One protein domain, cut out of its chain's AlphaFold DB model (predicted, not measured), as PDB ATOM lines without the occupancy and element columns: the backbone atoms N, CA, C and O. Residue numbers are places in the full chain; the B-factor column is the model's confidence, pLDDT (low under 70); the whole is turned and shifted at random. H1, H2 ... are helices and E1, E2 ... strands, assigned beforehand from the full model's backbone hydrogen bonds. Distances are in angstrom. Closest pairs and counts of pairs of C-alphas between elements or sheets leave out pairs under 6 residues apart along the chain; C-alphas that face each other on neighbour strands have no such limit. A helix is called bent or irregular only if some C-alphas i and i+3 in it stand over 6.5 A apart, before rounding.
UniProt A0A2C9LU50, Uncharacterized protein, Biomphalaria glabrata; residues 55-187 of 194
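What this domain is: This is residues 55 to 187 of the 194 residues of an uncharacterized protein of Biomphalaria glabrata (UniProt A0A2C9LU50). One antiparallel sheet of seven strands is folded back on itself, with the leaf E5, E4 and E1 facing the leaf E3, E7 and E6, and E2 as the hinge. The long helix H1 packs along E3 on one face of the sheet, the short helix H2 is on the opposite face, and residues 182 to 187 of H3 stick out. The 133 printed residues include three named helices and seven named strands, in the order E1, E2, H1, E3, H2, E4, E5, E6, E7, H3, and the class is mixed, helices and strands. The sheet's order is E5, E4, E1, E2, E3, E7, E6. The whole is compact, with a radius of gyration of the C-alphas of 15.6 A and spans of 48 by 38 by 32 A.

Where its parts are: E1, residues 55 to 60, begins at C-alpha 55 at (54.033, -13.345, -18.556). E2 is residues 79 to 84. H1, residues 88 to 106, is 27.1 A long, and E3, residues 114 to 123, is 27.4 A long. H2 is residues 129 to 134, E4 is 135 to 139, E5 is 145 to 150 and E6 is 153 to 156. E7, residues 161 to 170, is 25.6 A long and bends by 64 degrees at residue 167. H3, residues 173 to 187, is 21.2 A long and ends at C-alpha 187 at (68.464, -12.382, -10.881).

How they stand to each other: The sheet is strongly twisted, with E5 and E6 as edge strands. E1 and E2 form a hairpin, with N 58 and O 81 at 2.9 A. E2 is antiparallel to E3, with N 84 and O 121 at 2.9 A. E3 and E7 are antiparallel at 162 degrees, with N 120 and O 164 at 2.8 A. E4 is antiparallel to E1, with N 138 and O 57 at 2.8 A. The hairpin E4 and E5 has N 137 and O 149 at 2.8 A, and the hairpin E6 and E7 has N 155 and O 163 at 2.8 A. E5 runs on into E6 across a break of 2 residues, at 80 degrees. The closest C-alphas of E5 and E7, those of Lys 150 and Cys 166, are 5.8 A apart. H1 is on the sheet at a height over the sheet of 9.3 A, over E3 and along the strands, at 5 degrees to E3 on the local plane; their closest C-alphas, those of Ala 101 and Ser 116, are 5.2 A apart. H2 is on the sheet, and its closest C-alpha pair with E6, Arg 133 and Ser 153, is at 6.5 A. H3 only grazes the sheet, with its residues 173 to 177. H1 and H3 only just touch, with 3 pairs of C-alphas within 8 A, the closest those of His 98 and Phe 174 at 6.7 A; they run opposite ways at a steep tilt of 41 degrees. In H1 and H3 every O i to N i+4 pair is within hydrogen-bond range; in H2, only just irregular with C-alphas 130 and 133 at 6.9 A, 0 of 2 are, beside 1 of 3 O i to N i+3 pairs.

The domain as a whole: The two C-alphas farthest apart, those of Asp 72 and Thr 107, are 50.1 A apart. The printed part has no cut. The link from E1 to E2, residues 61 to 78, is long. The mean pLDDT of the printed part is 70.7, and 58 residues are under 70, among them residues 55 to 83, 124 to 135 and 138 to 147.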
ATOM      1  N   ASP A  55      55.228 -12.578 -18.225       54.16
ATOM      2  CA  ASP A  55      54.033 -13.345 -18.556       54.16
ATOM      3  C   ASP A  55      52.781 -12.648 -18.006       54.16
ATOM      4  O   ASP A  55      52.712 -12.262 -16.833       54.16
ATOM      5  N   VAL A  56      51.784 -12.476 -18.868       53.06
ATOM      6  CA  VAL A  56      50.464 -11.946 -18.512       53.06
ATOM      7  C   VAL A  56      49.418 -13.030 -18.716       53.06
ATOM      8  O   VAL A  56      49.496 -13.771 -19.696       53.06
ATOM      9  N   ILE A  57      48.444 -13.119 -17.806       53.34
ATOM     10  CA  ILE A  57      47.287 -14.006 -17.989       53.34
ATOM     11  C   ILE A  57      46.151 -13.168 -18.548       53.34
ATOM     12  O   ILE A  57      45.809 -12.111 -18.015       53.34
ATOM     13  N   ILE A  58      45.587 -13.634 -19.651       54.53
ATOM     14  CA  ILE A  58      44.460 -13.008 -20.327       54.53
ATOM     15  C   ILE A  58      43.250 -13.900 -20.070       54.53
ATOM     16  O   ILE A  58      43.250 -15.046 -20.515       54.53
ATOM     17  N   GLU A  59      42.242 -13.387 -19.364       56.16
ATOM     18  CA  GLU A  59      40.996 -14.114 -19.101       56.16
ATOM     19  C   GLU A  59      39.861 -13.595 -19.981       56.16
ATOM     20  O   GLU A  59      39.645 -12.383 -20.130       56.16
ATOM     21  N   THR A  60      39.079 -14.529 -20.515       50.66
ATOM     22  CA  THR A  60      37.868 -14.233 -21.285       50.66
ATOM     23  C   THR A  60      36.644 -14.802 -20.576       50.66
ATOM     24  O   THR A  60      36.587 -16.009 -20.338       50.66
ATOM     25  N   HIS A  61      35.667 -13.953 -20.229       51.47
ATOM     26  CA  HIS A  61      34.462 -14.379 -19.506       51.47
ATOM     27  C   HIS A  61      33.282 -14.664 -20.457       51.47
ATOM     28  O   HIS A  61      32.939 -13.805 -21.273       51.47
ATOM     29  N   PRO A  62      32.610 -15.820 -20.314       44.91
ATOM     30  CA  PRO A  62      31.535 -16.257 -21.209       44.91
ATOM     31  C   PRO A  62      30.152 -15.643 -20.927       44.91
ATOM     32  O   PRO A  62      29.271 -15.739 -21.774       44.91
ATOM     33  N   GLU A  63      29.934 -14.984 -19.785       45.16
ATOM     34  CA  GLU A  63      28.586 -14.568 -19.339       45.16
ATOM     35  C   GLU A  63      27.941 -13.424 -20.147       45.16
ATOM     36  O   GLU A  63      26.813 -13.008 -19.871       45.16
ATOM     37  N   HIS A  64      28.612 -12.915 -21.183       39.06
ATOM     38  CA  HIS A  64      28.090 -11.848 -22.028       39.06
ATOM     39  C   HIS A  64      28.269 -12.183 -23.521       39.06
ATOM     40  O   HIS A  64      29.179 -11.672 -24.167       39.06
ATOM     41  N   ASP A  65      27.332 -12.977 -24.045       30.55
ATOM     42  CA  ASP A  65      26.949 -13.222 -25.450       30.55
ATOM     43  C   ASP A  65      27.964 -13.801 -26.464       30.55
ATOM     44  O   ASP A  65      28.984 -13.198 -26.790       30.55
ATOM     45  N   PHE A  66      27.539 -14.945 -27.032       33.19
ATOM     46  CA  PHE A  66      27.909 -15.615 -28.292       33.19
ATOM     47  C   PHE A  66      29.379 -15.520 -28.718       33.19
ATOM     48  O   PHE A  66      29.730 -14.869 -29.704       33.19
ATOM     49  N   ILE A  67      30.245 -16.238 -28.003       33.50
ATOM     50  CA  ILE A  67      31.635 -16.429 -28.412       33.50
ATOM     51  C   ILE A  67      31.691 -17.568 -29.439       33.50
ATOM     52  O   ILE A  67      31.373 -18.714 -29.126       33.50
ATOM     53  N   ALA A  68      32.120 -17.264 -30.665       39.25
ATOM     54  CA  ALA A  68      32.602 -18.279 -31.598       39.25
ATOM     55  C   ALA A  68      34.012 -18.691 -31.155       39.25
ATOM     56  O   ALA A  68      35.005 -18.170 -31.658       39.25
ATOM     57  N   VAL A  69      34.099 -19.535 -30.130       40.28
ATOM     58  CA  VAL A  69      35.367 -20.136 -29.703       40.28
ATOM     59  C   VAL A  69      35.720 -21.274 -30.664       40.28
ATOM     60  O   VAL A  69      34.813 -21.862 -31.256       40.28
ATOM     61  N   HIS A  70      37.011 -21.582 -30.829       45.94
ATOM     62  CA  HIS A  70      37.434 -22.826 -31.484       45.94
ATOM     63  C   HIS A  70      36.653 -24.013 -30.891       45.94
ATOM     64  O   HIS A  70      36.407 -24.022 -29.683       45.94
ATOM     65  N   GLU A  71      36.261 -24.996 -31.710       45.78
ATOM     66  CA  GLU A  71      35.370 -26.100 -31.294       45.78
ATOM     67  C   GLU A  71      35.920 -26.907 -30.099       45.78
ATOM     68  O   GLU A  71      35.155 -27.496 -29.339       45.78
ATOM     69  N   ASP A  72      37.238 -26.864 -29.894       45.59
ATOM     70  CA  ASP A  72      37.948 -27.550 -28.809       45.59
ATOM     71  C   ASP A  72      37.841 -26.858 -27.439       45.59
ATOM     72  O   ASP A  72      38.266 -27.420 -26.428       45.59
ATOM     73  N   ILE A  73      37.294 -25.642 -27.370       49.72
ATOM     74  CA  ILE A  73      37.155 -24.906 -26.113       49.72
ATOM     75  C   ILE A  73      35.709 -24.983 -25.636       49.72
ATOM     76  O   ILE A  73      34.773 -24.571 -26.322       49.72
ATOM     77  N   GLN A  74      35.532 -25.470 -24.408       52.66
ATOM     78  CA  GLN A  74      34.213 -25.575 -23.802       52.66
ATOM     79  C   GLN A  74      33.580 -24.190 -23.631       52.66
ATOM     80  O   GLN A  74      34.089 -23.319 -22.922       52.66
ATOM     81  N   GLN A  75      32.426 -24.006 -24.272       48.66
ATOM     82  CA  GLN A  75      31.572 -22.843 -24.072       48.66
ATOM     83  C   GLN A  75      31.178 -22.785 -22.586       48.66
ATOM     84  O   GLN A  75      30.736 -23.788 -22.030       48.66
ATOM     85  N   ASN A  76      31.331 -21.616 -21.953       50.88
ATOM     86  CA  ASN A  76      31.061 -21.338 -20.528       50.88
ATOM     87  C   ASN A  76      32.208 -21.560 -19.524       50.88
ATOM     88  O   ASN A  76      31.970 -21.465 -18.320       50.88
ATOM     89  N   MET A  77      33.451 -21.750 -19.972       52.66
ATOM     90  CA  MET A  77      34.625 -21.686 -19.091       52.66
ATOM     91  C   MET A  77      35.375 -20.356 -19.215       52.66
ATOM     92  O   MET A  77      35.444 -19.770 -20.294       52.66
ATOM     93  N   VAL A  78      35.961 -19.892 -18.105       54.81
ATOM     94  CA  VAL A  78      37.026 -18.883 -18.160       54.81
ATOM     95  C   VAL A  78      38.224 -19.533 -18.841       54.81
ATOM     96  O   VAL A  78      38.658 -20.609 -18.432       54.81
ATOM     97  N   VAL A  79      38.720 -18.895 -19.898       60.06
ATOM     98  CA  VAL A  79      39.881 -19.374 -20.651       60.06
ATOM     99  C   VAL A  79      41.048 -18.451 -20.363       60.06
ATOM    100  O   VAL A  79      40.915 -17.234 -20.495       60.06
ATOM    101  N   GLU A  80      42.168 -19.045 -19.964       61.09
ATOM    102  CA  GLU A  80      43.411 -18.349 -19.661       61.09
ATOM    103  C   GLU A  80      44.385 -18.491 -20.830       61.09
ATOM    104  O   GLU A  80      44.689 -19.600 -21.275       61.09
ATOM    105  N   PHE A  81      44.911 -17.365 -21.301       66.06
ATOM    106  CA  PHE A  81      45.979 -17.339 -22.295       66.06
ATOM    107  C   PHE A  81      47.216 -16.641 -21.748       66.06
ATOM    108  O   PHE A  81      47.108 -15.667 -21.002       66.06
ATOM    109  N   GLN A  82      48.390 -17.118 -22.157       64.62
ATOM    110  CA  GLN A  82      49.663 -16.489 -21.823       64.62
ATOM    111  C   GLN A  82      50.054 -15.476 -22.895       64.62
ATOM    112  O   GLN A  82      50.105 -15.803 -24.077       64.62
ATOM    113  N   GLY A  83      50.355 -14.254 -22.474       69.62
ATOM    114  CA  GLY A  83      50.943 -13.226 -23.326       69.62
ATOM    115  C   GLY A  83      52.208 -12.638 -22.714       69.62
ATOM    116  O   GLY A  83      52.598 -12.991 -21.604       69.62
ATOM    117  N   THR A  84      52.817 -11.675 -23.402       72.62
ATOM    118  CA  THR A  84      53.954 -10.917 -22.872       72.62
ATOM    119  C   THR A  84      53.869  -9.427 -23.179       72.62
ATOM    120  O   THR A  84      53.287  -8.990 -24.174       72.62
ATOM    121  N   VAL A  85      54.468  -8.623 -22.302       73.88
ATOM    122  CA  VAL A  85      54.714  -7.185 -22.504       73.88
ATOM    123  C   VAL A  85      56.183  -6.885 -22.842       73.88
ATOM    124  O   VAL A  85      56.515  -5.765 -23.219       73.88
ATOM    125  N   ASP A  86      57.067  -7.881 -22.739       67.81
ATOM    126  CA  ASP A  86      58.531  -7.729 -22.800       67.81
ATOM    127  C   ASP A  86      59.124  -7.898 -24.216       67.81
ATOM    128  O   ASP A  86      60.329  -8.041 -24.409       67.81
ATOM    129  N   HIS A  87      58.279  -7.874 -25.247       74.12
ATOM    130  CA  HIS A  87      58.744  -7.890 -26.631       74.12
ATOM    131  C   HIS A  87      59.414  -6.549 -26.979       74.12
ATOM    132  O   HIS A  87      58.800  -5.503 -26.784       74.12
ATOM    133  N   GLY A  88      60.625  -6.542 -27.555       70.62
ATOM    134  CA  GLY A  88      61.423  -5.318 -27.770       70.62
ATOM    135  C   GLY A  88      60.667  -4.171 -28.459       70.62
ATOM    136  O   GLY A  88      60.623  -3.053 -27.946       70.62
ATOM    137  N   TYR A  89      59.968  -4.468 -29.559       72.81
ATOM    138  CA  TYR A  89      59.108  -3.494 -30.247       72.81
ATOM    139  C   TYR A  89      57.947  -2.983 -29.371       72.81
ATOM    140  O   TYR A  89      57.653  -1.787 -29.361       72.81
ATOM    141  N   LEU A  90      57.288  -3.870 -28.613       79.00
ATOM    142  CA  LEU A  90      56.195  -3.465 -27.725       79.00
ATOM    143  C   LEU A  90      56.711  -2.663 -26.540       79.00
ATOM    144  O   LEU A  90      56.047  -1.725 -26.114       79.00
ATOM    145  N   TRP A  91      57.899  -2.984 -26.045       82.19
ATOM    146  CA  TRP A  91      58.528  -2.261 -24.957       82.19
ATOM    147  C   TRP A  91      58.786  -0.805 -25.335       82.19
ATOM    148  O   TRP A  91      58.408   0.101 -24.594       82.19
ATOM    149  N   GLU A  92      59.351  -0.563 -26.521       83.19
ATOM    150  CA  GLU A  92      59.527   0.794 -27.045       83.19
ATOM    151  C   GLU A  92      58.192   1.505 -27.277       83.19
ATOM    152  O   GLU A  92      58.049   2.684 -26.950       83.19
ATOM    153  N   LYS A  93      57.194   0.799 -27.826       85.75
ATOM    154  CA  LYS A  93      55.847   1.348 -28.023       85.75
ATOM    155  C   LYS A  93      55.238   1.778 -26.687       85.75
ATOM    156  O   LYS A  93      54.782   2.913 -26.572       85.75
ATOM    157  N   ASN A  94      55.291   0.917 -25.677       88.50
ATOM    158  CA  ASN A  94      54.777   1.173 -24.334       88.50
ATOM    159  C   ASN A  94      55.528   2.322 -23.652       88.50
ATOM    160  O   ASN A  94      54.899   3.189 -23.049       88.50
ATOM    161  N   GLN A  95      56.848   2.411 -23.835       90.06
ATOM    162  CA  GLN A  95      57.638   3.542 -23.352       90.06
ATOM    163  C   GLN A  95      57.197   4.866 -23.984       90.06
ATOM    164  O   GLN A  95      57.027   5.862 -23.282       90.06
ATOM    165  N   ARG A  96      56.963   4.893 -25.302       89.94
ATOM    166  CA  ARG A  96      56.467   6.095 -25.992       89.94
ATOM    167  C   ARG A  96      55.074   6.490 -25.504       89.94
ATOM    168  O   ARG A  96      54.844   7.675 -25.280       89.94
ATOM    169  N   GLN A  97      54.171   5.527 -25.305       89.75
ATOM    170  CA  GLN A  97      52.828   5.790 -24.772       89.75
ATOM    171  C   GLN A  97      52.869   6.323 -23.334       89.75
ATOM    172  O   GLN A  97      52.143   7.259 -23.006       89.75
ATOM    173  N   HIS A  98      53.755   5.791 -22.489       90.94
ATOM    174  CA  HIS A  98      53.975   6.303 -21.137       90.94
ATOM    175  C   HIS A  98      54.496   7.748 -21.142       90.94
ATOM    176  O   HIS A  98      53.945   8.605 -20.452       90.94
ATOM    177  N   ASN A  99      55.512   8.043 -21.958       92.31
ATOM    178  CA  ASN A  99      56.066   9.394 -22.072       92.31
ATOM    179  C   ASN A  99      55.020  10.390 -22.593       92.31
ATOM    180  O   ASN A  99      54.915  11.501 -22.081       92.31
ATOM    181  N   LEU A 100      54.217   9.982 -23.581       93.12
ATOM    182  CA  LEU A 100      53.128  10.801 -24.107       93.12
ATOM    183  C   LEU A 100      52.064  11.076 -23.037       93.12
ATOM    184  O   LEU A 100      51.641  12.216 -22.885       93.12
ATOM    185  N   ALA A 101      51.645  10.057 -22.287       89.69
ATOM    186  CA  ALA A 101      50.669  10.208 -21.211       89.69
ATOM    187  C   ALA A 101      51.187  11.119 -20.084       89.69
ATOM    188  O   ALA A 101      50.441  11.959 -19.584       89.69
ATOM    189  N   THR A 102      52.475  11.011 -19.748       91.81
ATOM    190  CA  THR A 102      53.147  11.900 -18.787       91.81
ATOM    191  C   THR A 102      53.113  13.344 -19.273       91.81
ATOM    192  O   THR A 102      52.640  14.218 -18.554       91.81
ATOM    193  N   LEU A 103      53.507  13.585 -20.529       93.12
ATOM    194  CA  LEU A 103      53.477  14.918 -21.125       93.12
ATOM    195  C   LEU A 103      52.063  15.514 -21.108       93.12
ATOM    196  O   LEU A 103      51.897  16.673 -20.755       93.12
ATOM    197  N   LYS A 104      51.037  14.726 -21.452       88.12
ATOM    198  CA  LYS A 104      49.635  15.173 -21.422       88.12
ATOM    199  C   LYS A 104      49.161  15.554 -20.020       88.12
ATOM    200  O   LYS A 104      48.333  16.453 -19.882       88.12
ATOM    201  N   LEU A 105      49.649  14.860 -18.993       88.19
ATOM    202  CA  LEU A 105      49.345  15.176 -17.600       88.19
ATOM    203  C   LEU A 105      50.064  16.463 -17.164       88.19
ATOM    204  O   LEU A 105      49.454  17.325 -16.540       88.19
ATOM    205  N   GLU A 106      51.333  16.626 -17.544       92.44
ATOM    206  CA  GLU A 106      52.141  17.818 -17.253       92.44
ATOM    207  C   GLU A 106      51.608  19.081 -17.941       92.44
ATOM    208  O   GLU A 106      51.612  20.160 -17.348       92.44
ATOM    209  N   THR A 107      51.118  18.962 -19.178       92.81
ATOM    210  CA  THR A 107      50.521  20.078 -19.930       92.81
ATOM    211  C   THR A 107      49.075  20.370 -19.531       92.81
ATOM    212  O   THR A 107      48.511  21.365 -19.985       92.81
ATOM    213  N   GLY A 108      48.466  19.527 -18.691       89.19
ATOM    214  CA  GLY A 108      47.073  19.654 -18.271       89.19
ATOM    215  C   GLY A 108      46.047  19.289 -19.350       89.19
ATOM    216  O   GLY A 108      44.870  19.607 -19.190       89.19
ATOM    217  N   GLU A 109      46.458  18.622 -20.438       88.00
ATOM    218  CA  GLU A 109      45.538  18.062 -21.443       88.00
ATOM    219  C   GLU A 109      44.636  16.982 -20.821       88.00
ATOM    220  O   GLU A 109      43.467  16.844 -21.182       88.00
ATOM    221  N   VAL A 110      45.170  16.243 -19.846       87.62
ATOM    222  CA  VAL A 110      44.429  15.295 -19.010       87.62
ATOM    223  C   VAL A 110      44.682  15.599 -17.538       87.62
ATOM    224  O   VAL A 110      45.753  16.063 -17.164       87.62
ATOM    225  N   THR A 111      43.695  15.328 -16.685       82.25
ATOM    226  CA  THR A 111      43.767  15.614 -15.239       82.25
ATOM    227  C   THR A 111      43.816  14.357 -14.368       82.25
ATOM    228  O   THR A 111      44.083  14.447 -13.174       82.25
ATOM    229  N   GLY A 112      43.553  13.185 -14.952       84.19
ATOM    230  CA  GLY A 112      43.567  11.896 -14.262       84.19
ATOM    231  C   GLY A 112      44.855  11.116 -14.502       84.19
ATOM    232  O   GLY A 112      45.452  11.196 -15.574       84.19
ATOM    233  N   THR A 113      45.249  10.305 -13.520       82.56
ATOM    234  CA  THR A 113      46.416   9.407 -13.599       82.56
ATOM    235  C   THR A 113      46.164   8.157 -14.449       82.56
ATOM    236  O   THR A 113      47.115   7.496 -14.867       82.56
ATOM    237  N   ASN A 114      44.899   7.849 -14.753       85.56
ATOM    238  CA  ASN A 114      44.473   6.764 -15.641       85.56
ATOM    239  C   ASN A 114      44.394   7.258 -17.088       85.56
ATOM    240  O   ASN A 114      43.311   7.396 -17.655       85.56
ATOM    241  N   CYS A 115      45.544   7.581 -17.668       86.12
ATOM    242  CA  CYS A 115      45.632   8.256 -18.965       86.12
ATOM    243  C   CYS A 115      46.603   7.591 -19.947       86.12
ATOM    244  O   CYS A 115      46.836   8.123 -21.032       86.12
ATOM    245  N   SER A 116      47.182   6.446 -19.579       88.88
ATOM    246  CA  SER A 116      48.144   5.739 -20.419       88.88
ATOM    247  C   SER A 116      47.497   4.614 -21.225       88.88
ATOM    248  O   SER A 116      46.377   4.174 -20.947       88.88
ATOM    249  N   THR A 117      48.243   4.133 -22.214       89.19
ATOM    250  CA  THR A 117      47.904   2.967 -23.027       89.19
ATOM    251  C   THR A 117      49.057   1.985 -22.956       89.19
ATOM    252  O   THR A 117      50.214   2.376 -23.112       89.19
ATOM    253  N   ILE A 118      48.745   0.706 -22.758       87.19
ATOM    254  CA  ILE A 118      49.738  -0.366 -22.769       87.19
ATOM    255  C   ILE A 118      49.317  -1.483 -23.725       87.19
ATOM    256  O   ILE A 118      48.143  -1.849 -23.809       87.19
ATOM    257  N   SER A 119      50.290  -1.996 -24.467       86.81
ATOM    258  CA  SER A 119      50.139  -3.057 -25.452       86.81
ATOM    259  C   SER A 119      50.793  -4.353 -24.971       86.81
ATOM    260  O   SER A 119      51.896  -4.333 -24.419       86.81
ATOM    261  N   PHE A 120      50.140  -5.470 -25.268       80.75
ATOM    262  CA  PHE A 120      50.574  -6.839 -24.991       80.75
ATOM    263  C   PHE A 120      50.578  -7.652 -26.271       80.75
ATOM    264  O   PHE A 120      49.827  -7.334 -27.191       80.75
ATOM    265  N   ILE A 121      51.370  -8.716 -26.312       79.94
ATOM    266  CA  ILE A 121      51.310  -9.709 -27.379       79.94
ATOM    267  C   ILE A 121      50.824 -11.045 -26.839       79.94
ATOM    268  O   ILE A 121      51.208 -11.459 -25.747       79.94
ATOM    269  N   LEU A 122      49.980 -11.702 -27.618       75.75
ATOM    270  CA  LEU A 122      49.487 -13.050 -27.388       75.75
ATOM    271  C   LEU A 122      49.640 -13.831 -28.687       75.75
ATOM    272  O   LEU A 122      49.144 -13.382 -29.713       75.75
ATOM    273  N   THR A 123      50.237 -15.014 -28.639       72.75
ATOM    274  CA  THR A 123      50.221 -15.956 -29.763       72.75
ATOM    275  C   THR A 123      49.332 -17.130 -29.386       72.75
ATOM    276  O   THR A 123      49.625 -17.846 -28.431       72.75
ATOM    277  N   SER A 124      48.206 -17.300 -30.080       66.50
ATOM    278  CA  SER A 124      47.259 -18.381 -29.801       66.50
ATOM    279  C   SER A 124      46.360 -18.663 -30.999       66.50
ATOM    280  O   SER A 124      45.568 -17.819 -31.402       66.50
ATOM    281  N   ASN A 125      46.416 -19.895 -31.505       64.00
ATOM    282  CA  ASN A 125      45.510 -20.414 -32.536       64.00
ATOM    283  C   ASN A 125      44.092 -20.704 -32.014       64.00
ATOM    284  O   ASN A 125      43.205 -21.068 -32.781       64.00
ATOM    285  N   LEU A 126      43.885 -20.568 -30.705       59.56
ATOM    286  CA  LEU A 126      42.632 -20.870 -30.025       59.56
ATOM    287  C   LEU A 126      41.728 -19.635 -29.865       59.56
ATOM    288  O   LEU A 126      40.593 -19.767 -29.403       59.56
ATOM    289  N   VAL A 127      42.197 -18.436 -30.234       60.31
ATOM    290  CA  VAL A 127      41.439 -17.190 -30.049       60.31
ATOM    291  C   VAL A 127      40.939 -16.616 -31.368       60.31
ATOM    292  O   VAL A 127      41.705 -16.354 -32.289       60.31
ATOM    293  N   THR A 128      39.636 -16.346 -31.431       59.56
ATOM    294  CA  THR A 128      38.994 -15.627 -32.537       59.56
ATOM    295  C   THR A 128      38.813 -14.140 -32.193       59.56
ATOM    296  O   THR A 128      38.596 -13.772 -31.036       59.56
ATOM    297  N   GLU A 129      38.876 -13.260 -33.203       57.78
ATOM    298  CA  GLU A 129      38.848 -11.782 -33.071       57.78
ATOM    299  C   GLU A 129      37.676 -11.233 -32.227       57.78
ATOM    300  O   GLU A 129      37.783 -10.192 -31.576       57.78
ATOM    301  N   LEU A 130      36.548 -11.946 -32.183       51.75
ATOM    302  CA  LEU A 130      35.351 -11.537 -31.440       51.75
ATOM    303  C   LEU A 130      35.528 -11.590 -29.907       51.75
ATOM    304  O   LEU A 130      34.777 -10.926 -29.193       51.75
ATOM    305  N   ASN A 131      36.535 -12.307 -29.396       58.16
ATOM    306  CA  ASN A 131      36.727 -12.548 -27.962       58.16
ATOM    307  C   ASN A 131      37.367 -11.350 -27.217       58.16
ATOM    308  O   ASN A 131      37.062 -11.055 -26.060       58.16
ATOM    309  N   PHE A 132      38.206 -10.562 -27.890       63.88
ATOM    310  CA  PHE A 132      39.078  -9.608 -27.195       63.88
ATOM    311  C   PHE A 132      38.392  -8.351 -26.656       63.88
ATOM    312  O   PHE A 132      38.896  -7.753 -25.715       63.88
ATOM    313  N   ARG A 133      37.231  -7.934 -27.179       59.84
ATOM    314  CA  ARG A 133      36.549  -6.707 -26.699       59.84
ATOM    315  C   ARG A 133      36.018  -6.810 -25.263       59.84
ATOM    316  O   ARG A 133      35.639  -5.799 -24.670       59.84
ATOM    317  N   LYS A 134      35.942  -8.028 -24.724       64.69
ATOM    318  CA  LYS A 134      35.500  -8.318 -23.353       64.69
ATOM    319  C   LYS A 134      36.579  -9.042 -22.537       64.69
ATOM    320  O   LYS A 134      36.299  -9.461 -21.419       64.69
ATOM    321  N   ALA A 135      37.788  -9.166 -23.084       68.94
ATOM    322  CA  ALA A 135      38.913  -9.781 -22.401       68.94
ATOM    323  C   ALA A 135      39.496  -8.838 -21.344       68.94
ATOM    324  O   ALA A 135      39.530  -7.610 -21.518       68.94
ATOM    325  N   PHE A 136      39.992  -9.436 -20.268       72.62
ATOM    326  CA  PHE A 136      40.783  -8.747 -19.264       72.62
ATOM    327  C   PHE A 136      42.200  -9.300 -19.256       72.62
ATOM    328  O   PHE A 136      42.413 -10.503 -19.376       72.62
ATOM    329  N   ILE A 137      43.169  -8.407 -19.115       72.38
ATOM    330  CA  ILE A 137      44.576  -8.740 -18.962       72.38
ATOM    331  C   ILE A 137      44.927  -8.517 -17.508       72.38
ATOM    332  O   ILE A 137      44.792  -7.408 -16.992       72.38
ATOM    333  N   TYR A 138      45.394  -9.567 -16.860       69.12
ATOM    334  CA  TYR A 138      45.910  -9.501 -15.513       69.12
ATOM    335  C   TYR A 138      47.428  -9.412 -15.602       69.12
ATOM    336  O   TYR A 138      48.120 -10.326 -16.057       69.12
ATOM    337  N   LEU A 139      47.948  -8.260 -15.198       67.12
ATOM    338  CA  LEU A 139      49.375  -8.068 -14.998       67.12
ATOM    339  C   LEU A 139      49.748  -8.680 -13.650       67.12
ATOM    340  O   LEU A 139      49.210  -8.254 -12.626       67.12
ATOM    341  N   PHE A 140      50.687  -9.629 -13.648       61.72
ATOM    342  CA  PHE A 140      51.222 -10.258 -12.434       61.72
ATOM    343  C   PHE A 140      52.649  -9.782 -12.171       61.72
ATOM    344  O   PHE A 140      53.613 -10.476 -12.494       61.72
ATOM    345  N   PRO A 141      52.822  -8.593 -11.584       50.94
ATOM    346  CA  PRO A 141      54.133  -8.106 -11.213       50.94
ATOM    347  C   PRO A 141      54.639  -8.803  -9.942       50.94
ATOM    348  O   PRO A 141      54.732  -8.133  -8.930       50.94
ATOM    349  N   GLU A 142      54.853 -10.128  -9.935       47.59
ATOM    350  CA  GLU A 142      55.389 -10.956  -8.817       47.59
ATOM    351  C   GLU A 142      54.864 -10.646  -7.387       47.59
ATOM    352  O   GLU A 142      55.424 -11.083  -6.383       47.59
ATOM    353  N   THR A 143      53.747  -9.934  -7.271       47.19
ATOM    354  CA  THR A 143      53.112  -9.510  -6.024       47.19
ATOM    355  C   THR A 143      51.814 -10.288  -5.836       47.19
ATOM    356  O   THR A 143      51.288 -10.915  -6.757       47.19
ATOM    357  N   SER A 144      51.274 -10.276  -4.616       43.12
ATOM    358  CA  SER A 144      49.978 -10.893  -4.308       43.12
ATOM    359  C   SER A 144      48.785 -10.175  -4.950       43.12
ATOM    360  O   SER A 144      47.663 -10.653  -4.811       43.12
ATOM    361  N   LYS A 145      49.017  -9.045  -5.627       50.06
ATOM    362  CA  LYS A 145      48.001  -8.219  -6.271       50.06
ATOM    363  C   LYS A 145      48.239  -8.215  -7.774       50.06
ATOM    364  O   LYS A 145      49.321  -7.833  -8.219       50.06
ATOM    365  N   SER A 146      47.243  -8.624  -8.553       62.91
ATOM    366  CA  SER A 146      47.279  -8.434 -10.001       62.91
ATOM    367  C   SER A 146      46.496  -7.188 -10.386       62.91
ATOM    368  O   SER A 146      45.546  -6.778  -9.714       62.91
ATOM    369  N   MET A 147      46.936  -6.546 -11.465       68.06
ATOM    370  CA  MET A 147      46.185  -5.443 -12.042       68.06
ATOM    371  C   MET A 147      45.315  -5.967 -13.169       68.06
ATOM    372  O   MET A 147      45.842  -6.448 -14.171       68.06
ATOM    373  N   LYS A 148      44.000  -5.821 -13.009       76.19
ATOM    374  CA  LYS A 148      43.016  -6.130 -14.039       76.19
ATOM    375  C   LYS A 148      42.892  -4.964 -15.020       76.19
ATOM    376  O   LYS A 148      42.437  -3.880 -14.661       76.19
ATOM    377  N   LEU A 149      43.272  -5.194 -16.269       78.25
ATOM    378  CA  LEU A 149      43.161  -4.240 -17.368       78.25
ATOM    379  C   LEU A 149      42.121  -4.717 -18.369       78.25
ATOM    380  O   LEU A 149      42.106  -5.882 -18.747       78.25
ATOM    381  N   LYS A 150      41.254  -3.821 -18.829       82.31
ATOM    382  CA  LYS A 150      40.291  -4.146 -19.880       82.31
ATOM    383  C   LYS A 150      40.926  -3.930 -21.249       82.31
ATOM    384  O   LYS A 150      41.465  -2.856 -21.510       82.31
ATOM    385  N   VAL A 151      40.804  -4.916 -22.133       81.50
ATOM    386  CA  VAL A 151      41.234  -4.770 -23.526       81.50
ATOM    387  C   VAL A 151      40.288  -3.808 -24.247       81.50
ATOM    388  O   VAL A 151      39.080  -4.038 -24.332       81.50
ATOM    389  N   SER A 152      40.845  -2.717 -24.765       82.50
ATOM    390  CA  SER A 152      40.119  -1.697 -25.529       82.50
ATOM    391  C   SER A 152      40.082  -2.037 -27.015       82.50
ATOM    392  O   SER A 152      39.068  -1.842 -27.685       82.50
ATOM    393  N   SER A 153      41.189  -2.556 -27.542       81.56
ATOM    394  CA  SER A 153      41.320  -2.934 -28.944       81.56
ATOM    395  C   SER A 153      42.315  -4.072 -29.113       81.56
ATOM    396  O   SER A 153      43.128  -4.350 -28.232       81.56
ATOM    397  N   HIS A 154      42.246  -4.732 -30.262       80.19
ATOM    398  CA  HIS A 154      43.223  -5.727 -30.662       80.19
ATOM    399  C   HIS A 154      43.579  -5.532 -32.133       80.19
ATOM    400  O   HIS A 154      42.784  -5.005 -32.912       80.19
ATOM    401  N   GLU A 155      44.769  -5.981 -32.491       79.06
ATOM    402  CA  GLU A 155      45.260  -6.059 -33.857       79.06
ATOM    403  C   GLU A 155      45.764  -7.480 -34.087       79.06
ATOM    404  O   GLU A 155      46.614  -7.970 -33.342       79.06
ATOM    405  N   ARG A 156      45.216  -8.159 -35.096       76.38
ATOM    406  CA  ARG A 156      45.717  -9.464 -35.519       76.38
ATOM    407  C   ARG A 156      46.893  -9.262 -36.464       76.38
ATOM    408  O   ARG A 156      46.787  -8.561 -37.468       76.38
ATOM    409  N   LEU A 157      48.000  -9.902 -36.134       75.38
ATOM    410  CA  LEU A 157      49.209  -9.965 -36.934       75.38
ATOM    411  C   LEU A 157      49.291 -11.329 -37.633       75.38
ATOM    412  O   LEU A 157      48.309 -12.070 -37.705       75.38
ATOM    413  N   ARG A 158      50.448 -11.652 -38.217       73.31
ATOM    414  CA  ARG A 158      50.664 -12.964 -38.846       73.31
ATOM    415  C   ARG A 158      50.749 -14.068 -37.786       73.31
ATOM    416  O   ARG A 158      51.014 -13.788 -36.621       73.31
ATOM    417  N   ASP A 159      50.522 -15.306 -38.216       69.31
ATOM    418  CA  ASP A 159      50.790 -16.517 -37.430       69.31
ATOM    419  C   ASP A 159      50.068 -16.557 -36.070       69.31
ATOM    420  O   ASP A 159      50.679 -16.797 -35.033       69.31
ATOM    421  N   GLU A 160      48.760 -16.269 -36.067       71.56
ATOM    422  CA  GLU A 160      47.906 -16.304 -34.860       71.56
ATOM    423  C   GLU A 160      48.428 -15.449 -33.694       71.56
ATOM    424  O   GLU A 160      48.191 -15.730 -32.516       71.56
ATOM    425  N   THR A 161      49.156 -14.385 -34.032       75.50
ATOM    426  CA  THR A 161      49.693 -13.423 -33.078       75.50
ATOM    427  C   THR A 161      48.795 -12.196 -33.014       75.50
ATOM    428  O   THR A 161      48.414 -11.627 -34.032       75.50
ATOM    429  N   PHE A 162      48.471 -11.758 -31.805       78.12
ATOM    430  CA  PHE A 162      47.569 -10.657 -31.520       78.12
ATOM    431  C   PHE A 162      48.271  -9.627 -30.648       78.12
ATOM    432  O   PHE A 162      48.845  -9.967 -29.613       78.12
ATOM    433  N   VAL A 163      48.179  -8.358 -31.032       82.19
ATOM    434  CA  VAL A 163      48.545  -7.235 -30.171       82.19
ATOM    435  C   VAL A 163      47.287  -6.718 -29.496       82.19
ATOM    436  O   VAL A 163      46.369  -6.243 -30.159       82.19
ATOM    437  N   LEU A 164      47.242  -6.797 -28.172       83.19
ATOM    438  CA  LEU A 164      46.120  -6.348 -27.353       83.19
ATOM    439  C   LEU A 164      46.467  -5.009 -26.719       83.19
ATOM    440  O   LEU A 164      47.506  -4.887 -26.077       83.19
ATOM    441  N   ASN A 165      45.607  -4.005 -26.868       84.75
ATOM    442  CA  ASN A 165      45.813  -2.681 -26.287       84.75
ATOM    443  C   ASN A 165      44.797  -2.432 -25.173       84.75
ATOM    444  O   ASN A 165      43.592  -2.603 -25.371       84.75
ATOM    445  N   CYS A 166      45.281  -1.973 -24.025       85.56
ATOM    446  CA  CYS A 166      44.461  -1.492 -22.917       85.56
ATOM    447  C   CYS A 166      44.649   0.020 -22.785       85.56
ATOM    448  O   CYS A 166      45.785   0.487 -22.692       85.56
ATOM    449  N   GLU A 167      43.554   0.775 -22.780       88.12
ATOM    450  CA  GLU A 167      43.549   2.230 -22.564       88.12
ATOM    451  C   GLU A 167      43.116   2.569 -21.132       88.12
ATOM    452  O   GLU A 167      42.555   1.728 -20.428       88.12
ATOM    453  N   ASN A 168      43.316   3.825 -20.718       84.31
ATOM    454  CA  ASN A 168      43.022   4.316 -19.362       84.31
ATOM    455  C   ASN A 168      43.798   3.554 -18.278       84.31
ATOM    456  O   ASN A 168      43.309   3.320 -17.173       84.31
ATOM    457  N   VAL A 169      45.022   3.153 -18.610       85.69
ATOM    458  CA  VAL A 169      45.932   2.460 -17.704       85.69
ATOM    459  C   VAL A 169      46.555   3.489 -16.753       85.69
ATOM    460  O   VAL A 169      46.939   4.574 -17.213       85.69
ATOM    461  N   PRO A 170      46.690   3.172 -15.452       86.06
ATOM    462  CA  PRO A 170      47.410   4.019 -14.508       86.06
ATOM    463  C   PRO A 170      48.845   4.289 -14.972       86.06
ATOM    464  O   PRO A 170      49.582   3.364 -15.320       86.06
ATOM    465  N   LEU A 171      49.266   5.556 -14.946       87.81
ATOM    466  CA  LEU A 171      50.578   5.994 -15.441       87.81
ATOM    467  C   LEU A 171      51.758   5.262 -14.776       87.81
ATOM    468  O   LEU A 171      52.785   5.014 -15.404       87.81
ATOM    469  N   GLU A 172      51.583   4.871 -13.517       85.31
ATOM    470  CA  GLU A 172      52.528   4.116 -12.688       85.31
ATOM    471  C   GLU A 172      52.822   2.687 -13.168       85.31
ATOM    472  O   GLU A 172      53.791   2.079 -12.707       85.31
ATOM    473  N   ILE A 173      52.015   2.127 -14.074       81.94
ATOM    474  CA  ILE A 173      52.173   0.730 -14.484       81.94
ATOM    475  C   ILE A 173      53.450   0.491 -15.260       81.94
ATOM    476  O   ILE A 173      54.170  -0.463 -14.974       81.94
ATOM    477  N   PHE A 174      53.759   1.354 -16.223       85.31
ATOM    478  CA  PHE A 174      54.951   1.159 -17.035       85.31
ATOM    479  C   PHE A 174      56.249   1.253 -16.203       85.31
ATOM    480  O   PHE A 174      57.066   0.338 -16.310       85.31
ATOM    481  N   PRO A 175      56.418   2.232 -15.289       85.44
ATOM    482  CA  PRO A 175      57.531   2.239 -14.336       85.44
ATOM    483  C   PRO A 175      57.633   0.967 -13.479       85.44
ATOM    484  O   PRO A 175      58.729   0.431 -13.306       85.44
ATOM    485  N   LYS A 176      56.504   0.434 -12.983       80.56
ATOM    486  CA  LYS A 176      56.481  -0.838 -12.236       80.56
ATOM    487  C   LYS A 176      56.980  -2.001 -13.103       80.56
ATOM    488  O   LYS A 176      57.807  -2.791 -12.653       80.56
ATOM    489  N   LEU A 177      56.542  -2.081 -14.361       79.12
ATOM    490  CA  LEU A 177      57.020  -3.086 -15.318       79.12
ATOM    491  C   LEU A 177      58.518  -2.941 -15.605       79.12
ATOM    492  O   LEU A 177      59.226  -3.947 -15.643       79.12
ATOM    493  N   GLN A 178      59.023  -1.713 -15.754       80.81
ATOM    494  CA  GLN A 178      60.456  -1.455 -15.926       80.81
ATOM    495  C   GLN A 178      61.273  -1.973 -14.742       80.81
ATOM    496  O   GLN A 178      62.262  -2.674 -14.953       80.81
ATOM    497  N   GLN A 179      60.837  -1.691 -13.512       76.81
ATOM    498  CA  GLN A 179      61.502  -2.180 -12.307       76.81
ATOM    499  C   GLN A 179      61.576  -3.714 -12.283       76.81
ATOM    500  O   GLN A 179      62.640  -4.276 -12.025       76.81
ATOM    501  N   LEU A 180      60.477  -4.396 -12.609       73.56
ATOM    502  CA  LEU A 180      60.421  -5.862 -12.632       73.56
ATOM    503  C   LEU A 180      61.324  -6.456 -13.705       73.56
ATOM    504  O   LEU A 180      62.047  -7.414 -13.437       73.56
ATOM    505  N   ARG A 181      61.327  -5.867 -14.905       75.38
ATOM    506  CA  ARG A 181      62.224  -6.276 -15.990       75.38
ATOM    507  C   ARG A 181      63.687  -6.185 -15.550       75.38
ATOM    508  O   ARG A 181      64.456  -7.119 -15.766       75.38
ATOM    509  N   SER A 182      64.065  -5.098 -14.876       74.38
ATOM    510  CA  SER A 182      65.412  -4.930 -14.319       74.38
ATOM    511  C   SER A 182      65.731  -5.946 -13.213       74.38
ATOM    512  O   SER A 182      66.838  -6.479 -13.187       74.38
ATOM    513  N   MET A 183      64.777  -6.265 -12.331       69.69
ATOM    514  CA  MET A 183      64.951  -7.279 -11.278       69.69
ATOM    515  C   MET A 183      65.119  -8.696 -11.849       69.69
ATOM    516  O   MET A 183      65.988  -9.446 -11.397       69.69
ATOM    517  N   LYS A 184      64.347  -9.059 -12.882       66.44
ATOM    518  CA  LYS A 184      64.506 -10.332 -13.605       66.44
ATOM    519  C   LYS A 184      65.865 -10.426 -14.304       66.44
ATOM    520  O   LYS A 184      66.539 -11.447 -14.208       66.44
ATOM    521  N   ALA A 185      66.324  -9.344 -14.934       65.88
ATOM    522  CA  ALA A 185      67.660  -9.304 -15.530       65.88
ATOM    523  C   ALA A 185      68.776  -9.472 -14.476       65.88
ATOM    524  O   ALA A 185      69.743 -10.204 -14.700       65.88
ATOM    525  N   ALA A 186      68.634  -8.844 -13.304       61.81
ATOM    526  CA  ALA A 186      69.611  -8.942 -12.218       61.81
ATOM    527  C   ALA A 186      69.676 -10.348 -11.592       61.81
ATOM    528  O   ALA A 186      70.766 -10.844 -11.309       61.81
ATOM    529  N   SER A 187      68.531 -11.013 -11.416       59.31
ATOM    530  CA  SER A 187      68.464 -12.382 -10.881       59.31
ATOM    531  C   SER A 187      68.983 -13.433 -11.867       59.31
ATOM    532  O   SER A 187      69.696 -14.340 -11.450       59.31
TER     533      SER A 187